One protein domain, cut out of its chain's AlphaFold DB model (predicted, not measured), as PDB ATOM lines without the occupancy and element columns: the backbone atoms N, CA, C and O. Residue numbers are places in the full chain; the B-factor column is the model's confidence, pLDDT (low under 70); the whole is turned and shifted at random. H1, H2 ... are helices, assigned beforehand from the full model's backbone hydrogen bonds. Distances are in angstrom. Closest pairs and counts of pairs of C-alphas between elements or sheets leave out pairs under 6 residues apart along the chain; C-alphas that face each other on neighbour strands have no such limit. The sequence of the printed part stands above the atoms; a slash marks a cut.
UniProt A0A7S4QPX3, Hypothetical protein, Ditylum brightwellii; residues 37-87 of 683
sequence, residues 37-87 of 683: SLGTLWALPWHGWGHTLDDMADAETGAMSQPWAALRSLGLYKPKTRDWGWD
ATOM      1  N   SER A  37     106.021 131.990 130.356       40.88
ATOM      2  CA  SER A  37     104.937 132.970 130.482       40.88
ATOM      3  C   SER A  37     104.388 133.439 129.125       40.88
ATOM      4  O   SER A  37     105.160 133.886 128.272       40.88
ATOM      5  N   LEU A  38     103.058 133.386 128.951       39.16
ATOM      6  CA  LEU A  38     102.316 134.001 127.839       39.16
ATOM      7  C   LEU A  38     102.882 135.403 127.544       39.16
ATOM      8  O   LEU A  38     102.822 136.287 128.394       39.16
ATOM      9  N   GLY A  39     103.484 135.558 126.361       41.72
ATOM     10  CA  GLY A  39     104.272 136.732 125.959       41.72
ATOM     11  C   GLY A  39     105.696 136.393 125.506       41.72
ATOM     12  O   GLY A  39     106.312 137.165 124.775       41.72
ATOM     13  N   THR A  40     106.203 135.207 125.845       42.03
ATOM     14  CA  THR A  40     107.469 134.722 125.290       42.03
ATOM     15  C   THR A  40     107.260 134.170 123.882       42.03
ATOM     16  O   THR A  40     106.694 133.098 123.680       42.03
ATOM     17  N   LEU A  41     107.716 134.915 122.872       43.44
ATOM     18  CA  LEU A  41     107.987 134.361 121.547       43.44
ATOM     19  C   LEU A  41     108.832 133.088 121.731       43.44
ATOM     20  O   LEU A  41     109.875 133.137 122.375       43.44
ATOM     21  N   TRP A  42     108.439 131.967 121.122       43.62
ATOM     22  CA  TRP A  42     109.210 130.709 121.150       43.62
ATOM     23  C   TRP A  42     110.594 130.816 120.477       43.62
ATOM     24  O   TRP A  42     111.390 129.885 120.523       43.62
ATOM     25  N   ALA A  43     110.894 131.972 119.882       50.84
ATOM     26  CA  ALA A  43     112.198 132.340 119.345       50.84
ATOM     27  C   ALA A  43     112.937 133.389 120.198       50.84
ATOM     28  O   ALA A  43     113.992 133.872 119.782       50.84
ATOM     29  N   LEU A  44     112.406 133.776 121.367       56.94
ATOM     30  CA  LEU A  44     113.139 134.648 122.273       56.94
ATOM     31  C   LEU A  44     114.274 133.838 122.900       56.94
ATOM     32  O   LEU A  44     114.018 132.809 123.532       56.94
ATOM     33  N   PRO A  45     115.526 134.290 122.751       70.06
ATOM     34  CA  PRO A  45     116.623 133.732 123.527       70.06
ATOM     35  C   PRO A  45     116.284 133.811 125.023       70.06
ATOM     36  O   PRO A  45     115.525 134.684 125.432       70.06
ATOM     37  N   TRP A  46     116.839 132.906 125.836       74.75
ATOM     38  CA  TRP A  46     116.500 132.745 127.261       74.75
ATOM     39  C   TRP A  46     116.424 134.070 128.040       74.75
ATOM     40  O   TRP A  46     115.543 134.236 128.868       74.75
ATOM     41  N   HIS A  47     117.260 135.059 127.706       73.69
ATOM     42  CA  HIS A  47     117.256 136.390 128.323       73.69
ATOM     43  C   HIS A  47     115.995 137.233 128.056       73.69
ATOM     44  O   HIS A  47     115.845 138.294 128.652       73.69
ATOM     45  N   GLY A  48     115.107 136.789 127.167       76.56
ATOM     46  CA  GLY A  48     113.791 137.365 126.897       76.56
ATOM     47  C   GLY A  48     112.648 136.686 127.661       76.56
ATOM     48  O   GLY A  48     111.501 137.105 127.513       76.56
ATOM     49  N   TRP A  49     112.921 135.654 128.467       81.12
ATOM     50  CA  TRP A  49     111.899 135.027 129.310       81.12
ATOM     51  C   TRP A  49     111.472 135.948 130.453       81.12
ATOM     52  O   TRP A  49     112.247 136.791 130.890       81.12
ATOM     53  N   GLY A  50     110.215 135.852 130.896       74.69
ATOM     54  CA  GLY A  50     109.685 136.684 131.988       74.69
ATOM     55  C   GLY A  50     109.607 138.193 131.699       74.69
ATOM     56  O   GLY A  50     109.188 138.956 132.574       74.69
ATOM     57  N   HIS A  51     109.991 138.623 130.490       78.00
ATOM     58  CA  HIS A  51     109.956 140.014 130.055       78.00
ATOM     59  C   HIS A  51     108.631 140.378 129.415       78.00
ATOM     60  O   HIS A  51     108.005 139.618 128.675       78.00
ATOM     61  N   THR A  52     108.238 141.596 129.723       79.25
ATOM     62  CA  THR A  52     107.015 142.247 129.303       79.25
ATOM     63  C   THR A  52     107.131 142.820 127.895       79.25
ATOM     64  O   THR A  52     108.228 143.179 127.476       79.25
ATOM     65  N   LEU A  53     106.016 143.002 127.173       76.75
ATOM     66  CA  LEU A  53     106.042 143.814 125.944       76.75
ATOM     67  C   LEU A  53     106.510 145.248 126.233       76.75
ATOM     68  O   LEU A  53     107.197 145.833 125.404       76.75
ATOM     69  N   ASP A  54     106.224 145.779 127.424       75.75
ATOM     70  CA  ASP A  54     106.722 147.084 127.857       75.75
ATOM     71  C   ASP A  54     108.199 147.048 128.272       75.75
ATOM     72  O   ASP A  54     108.863 148.079 128.240       75.75
ATOM     73  N   ASP A  55     108.725 145.893 128.697       78.06
ATOM     74  CA  ASP A  55     110.169 145.736 128.923       78.06
ATOM     75  C   ASP A  55     110.909 145.655 127.591       78.06
ATOM     76  O   ASP A  55     112.000 146.195 127.466       78.06
ATOM     77  N   MET A  56     110.298 145.024 126.584       81.31
ATOM     78  CA  MET A  56     110.834 144.973 125.223       81.31
ATOM     79  C   MET A  56     110.727 146.327 124.515       81.31
ATOM     80  O   MET A  56     111.633 146.695 123.771       81.31
ATOM     81  N   ALA A  57     109.653 147.085 124.765       79.88
ATOM     82  CA  ALA A  57     109.515 148.465 124.302       79.88
ATOM     83  C   ALA A  57     110.549 149.397 124.951       79.88
ATOM     84  O   ALA A  57     110.885 150.429 124.377       79.88
ATOM     85  N   ASP A  58     111.071 149.004 126.115       81.81
ATOM     86  CA  ASP A  58     112.072 149.732 126.885       81.81
ATOM     87  C   ASP A  58     113.380 148.934 127.063       81.81
ATOM     88  O   ASP A  58     114.020 148.925 128.123       81.81
ATOM     89  N   ALA A  59     113.776 148.212 126.011       79.44
ATOM     90  CA  ALA A  59     114.942 147.338 126.065       79.44
ATOM     91  C   ALA A  59     116.252 148.115 126.307       79.44
ATOM     92  O   ALA A  59     117.185 147.579 126.905       79.44
ATOM     93  N   GLU A  60     116.310 149.378 125.869       74.31
ATOM     94  CA  GLU A  60     117.504 150.223 125.953       74.31
ATOM     95  C   GLU A  60     117.663 150.939 127.301       74.31
ATOM     96  O   GLU A  60     118.801 151.156 127.718       74.31
ATOM     97  N   THR A  61     116.577 151.301 128.005       71.44
ATOM     98  CA  THR A  61     116.695 152.201 129.174       71.44
ATOM     99  C   THR A  61     116.741 151.504 130.535       71.44
ATOM    100  O   THR A  61     117.095 152.140 131.529       71.44
ATOM    101  N   GLY A  62     116.538 150.180 130.596       74.38
ATOM    102  CA  GLY A  62     117.003 149.416 131.762       74.38
ATOM    103  C   GLY A  62     116.378 148.048 132.010       74.38
ATOM    104  O   GLY A  62     117.052 147.186 132.576       74.38
ATOM    105  N   ALA A  63     115.139 147.800 131.578       72.94
ATOM    106  CA  ALA A  63     114.431 146.561 131.925       72.94
ATOM    107  C   ALA A  63     115.082 145.301 131.325       72.94
ATOM    108  O   ALA A  63     115.084 144.245 131.963       72.94
ATOM    109  N   MET A  64     115.691 145.434 130.142       82.06
ATOM    110  CA  MET A  64     116.461 144.369 129.487       82.06
ATOM    111  C   MET A  64     117.984 144.572 129.569       82.06
ATOM    112  O   MET A  64     118.745 143.872 128.896       82.06
ATOM    113  N   SER A  65     118.457 145.473 130.435       88.12
ATOM    114  CA  SER A  65     119.889 145.593 130.718       88.12
ATOM    115  C   SER A  65     120.373 144.421 131.579       88.12
ATOM    116  O   SER A  65     119.679 143.954 132.486       88.12
ATOM    117  N   GLN A  66     121.572 143.913 131.301       86.50
ATOM    118  CA  GLN A  66     122.223 142.958 132.199       86.50
ATOM    119  C   GLN A  66     122.670 143.692 133.477       86.50
ATOM    120  O   GLN A  66     123.172 144.812 133.373       86.50
ATOM    121  N   PRO A  67     122.510 143.099 134.677       88.50
ATOM    122  CA  PRO A  67     122.113 141.709 134.952       88.50
ATOM    123  C   PRO A  67     120.595 141.481 135.109       88.50
ATOM    124  O   PRO A  67     120.152 140.340 135.236       88.50
ATOM    125  N   TRP A  68     119.781 142.538 135.112       86.94
ATOM    126  CA  TRP A  68     118.344 142.465 135.406       86.94
ATOM    127  C   TRP A  68     117.568 141.633 134.392       86.94
ATOM    128  O   TRP A  68     116.654 140.904 134.769       86.94
ATOM    129  N   ALA A  69     117.986 141.666 133.126       84.06
ATOM    130  CA  ALA A  69     117.421 140.821 132.087       84.06
ATOM    131  C   ALA A  69     117.576 139.327 132.381       84.06
ATOM    132  O   ALA A  69     116.620 138.565 132.221       84.06
ATOM    133  N   ALA A  70     118.764 138.916 132.837       84.31
ATOM    134  CA  ALA A  70     119.041 137.540 133.230       84.31
ATOM    135  C   ALA A  70     118.275 137.161 134.503       84.31
ATOM    136  O   ALA A  70     117.603 136.137 134.538       84.31
ATOM    137  N   LEU A  71     118.298 138.012 135.530       82.12
ATOM    138  CA  LEU A  71     117.576 137.737 136.776       82.12
ATOM    139  C   LEU A  71     116.065 137.633 136.552       82.12
ATOM    140  O   LEU A  71     115.415 136.778 137.141       82.12
ATOM    141  N   ARG A  72     115.501 138.451 135.665       82.94
ATOM    142  CA  ARG A  72     114.076 138.404 135.335       82.94
ATOM    143  C   ARG A  72     113.699 137.200 134.479       82.94
ATOM    144  O   ARG A  72     112.668 136.587 134.729       82.94
ATOM    145  N   SER A  73     114.556 136.812 133.537       81.38
ATOM    146  CA  SER A  73     114.352 135.587 132.752       81.38
ATOM    147  C   SER A  73     114.466 134.306 133.556       81.38
ATOM    148  O   SER A  73     113.788 133.332 133.239       81.38
ATOM    149  N   LEU A  74     115.236 134.336 134.637       80.56
ATOM    150  CA  LEU A  74     115.279 133.271 135.635       80.56
ATOM    151  C   LEU A  74     114.123 133.349 136.649       80.56
ATOM    152  O   LEU A  74     114.031 132.499 137.527       80.56
ATOM    153  N   GLY A  75     113.257 134.366 136.570       78.62
ATOM    154  CA  GLY A  75     112.204 134.593 137.558       78.62
ATOM    155  C   GLY A  75     112.748 134.931 138.950       78.62
ATOM    156  O   GLY A  75     112.075 134.691 139.936       78.62
ATOM    157  N   LEU A  76     113.958 135.463 139.078       80.69
ATOM    158  CA  LEU A  76     114.548 135.861 140.363       80.69
ATOM    159  C   LEU A  76     114.293 137.338 140.699       80.69
ATOM    160  O   LEU A  76     114.581 137.779 141.807       80.69
ATOM    161  N   TYR A  77     113.799 138.126 139.740       81.88
ATOM    162  CA  TYR A  77     113.642 139.570 139.899       81.88
ATOM    163  C   TYR A  77     112.419 140.118 139.157       81.88
ATOM    164  O   TYR A  77     112.286 139.944 137.945       81.88
ATOM    165  N   LYS A  78     111.570 140.860 139.880       82.75
ATOM    166  CA  LYS A  78     110.467 141.666 139.337       82.75
ATOM    167  C   LYS A  78     110.667 143.138 139.744       82.75
ATOM    168  O   LYS A  78     110.685 143.426 140.943       82.75
ATOM    169  N   PRO A  79     110.807 144.089 138.798       78.62
ATOM    170  CA  PRO A  79     110.892 145.506 139.134       78.62
ATOM    171  C   PRO A  79     109.600 145.991 139.791       78.62
ATOM    172  O   PRO A  79     108.504 145.702 139.313       78.62
ATOM    173  N   LYS A  80     109.726 146.797 140.848       75.12
ATOM    174  CA  LYS A  80     108.580 147.330 141.607       75.12
ATOM    175  C   LYS A  80     107.663 148.247 140.797       75.12
ATOM    176  O   LYS A  80     106.521 148.447 141.176       75.12
ATOM    177  N   THR A  81     108.168 148.817 139.708       76.88
ATOM    178  CA  THR A  81     107.423 149.707 138.807       76.88
ATOM    179  C   THR A  81     106.532 148.954 137.820       76.88
ATOM    180  O   THR A  81     105.885 149.581 136.986       76.88
ATOM    181  N   ARG A  82     106.540 147.617 137.852       71.50
ATOM    182  CA  ARG A  82     105.797 146.779 136.915       71.50
ATOM    183  C   ARG A  82     104.721 146.009 137.665       71.50
ATOM    184  O   ARG A  82     105.019 145.152 138.494       71.50
ATOM    185  N   ASP A  83     103.472 146.254 137.292       64.06
ATOM    186  CA  ASP A  83     102.314 145.595 137.903       64.06
ATOM    187  C   ASP A  83     102.253 144.097 137.548       64.06
ATOM    188  O   ASP A  83     101.699 143.277 138.281       64.06
ATOM    189  N   TRP A  84     102.932 143.690 136.472       63.66
ATOM    190  CA  TRP A  84     102.896 142.335 135.933       63.66
ATOM    191  C   TRP A  84     104.286 141.698 135.780       63.66
ATOM    192  O   TRP A  84     105.319 142.370 135.767       63.66
ATOM    193  N   GLY A  85     104.315 140.365 135.733       63.09
ATOM    194  CA  GLY A  85     105.526 139.556 135.911       63.09
ATOM    195  C   GLY A  85     105.498 138.809 137.244       63.09
ATOM    196  O   GLY A  85     104.763 139.183 138.161       63.09
ATOM    197  N   TRP A  86     106.237 137.708 137.315       64.12
ATOM    198  CA  TRP A  86     106.245 136.779 138.437       64.12
ATOM    199  C   TRP A  86     107.702 136.460 138.736       64.12
ATOM    200  O   TRP A  86     108.460 136.166 137.812       64.12
ATOM    201  N   ASP A  87     108.092 136.545 140.003       75.81
ATOM    202  CA  ASP A  87     109.303 135.879 140.446       75.81
ATOM    203  C   ASP A  87     108.925 134.462 140.912       75.81
ATOM    204  O   ASP A  87     107.882 134.225 141.526       75.81
TER     205      ASP A  87
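AT A GLANCE: This is residues 37 to 87 of the 683 residues of the protein "Hypothetical protein" of Ditylum brightwellii (UniProt A0A7S4QPX3). Little regular structure shows here: a compact, rounded body made mostly of loops, with two short helices, H1 and H2, set apart from each other on opposite sides of it and the loop of residues 37 to 52 reaching in between to within 2 A of the mean of all C-alphas. Residues 41 to 44 lie toward one end of the longest axis and residues 79 to 81 toward the other. The printed part has 51 residues, 11 of them in named elements, H1 then H2; there is no named strand, and the class is all helix. The radius of gyration of the C-alphas is 9.6 A, and the spans are 26 by 22 by 18 A.

IN THESE COORDINATES: Find C-alpha 68 at (118.344, 142.465, 135.406); from there H2, residues 68 to 73, runs 8.4 A to C-alpha 73 at (114.352, 135.587, 132.752). Look back to C-alpha 53 at (106.042, 143.814, 125.944) for H1, residues 53 to 57, 6.0 A long.

HOW THE PARTS SIT: H2 and H1 are apart, with no C-alpha of the one within 8 A of the other. In both, every O i to N i+4 pair is within hydrogen-bond range.

THE WHOLE: The C-alphas farthest apart are those of Ala 43 and Lys 80, 27.1 A. The printed part has no cut, and the link from H1 to H2, 10 residues, is short. Residues 37 to 52 and 74 to 87 hold no named element. Mean pLDDT of the printed part is 72.5; residues 37 to 44 and 83 to 86 are under 70.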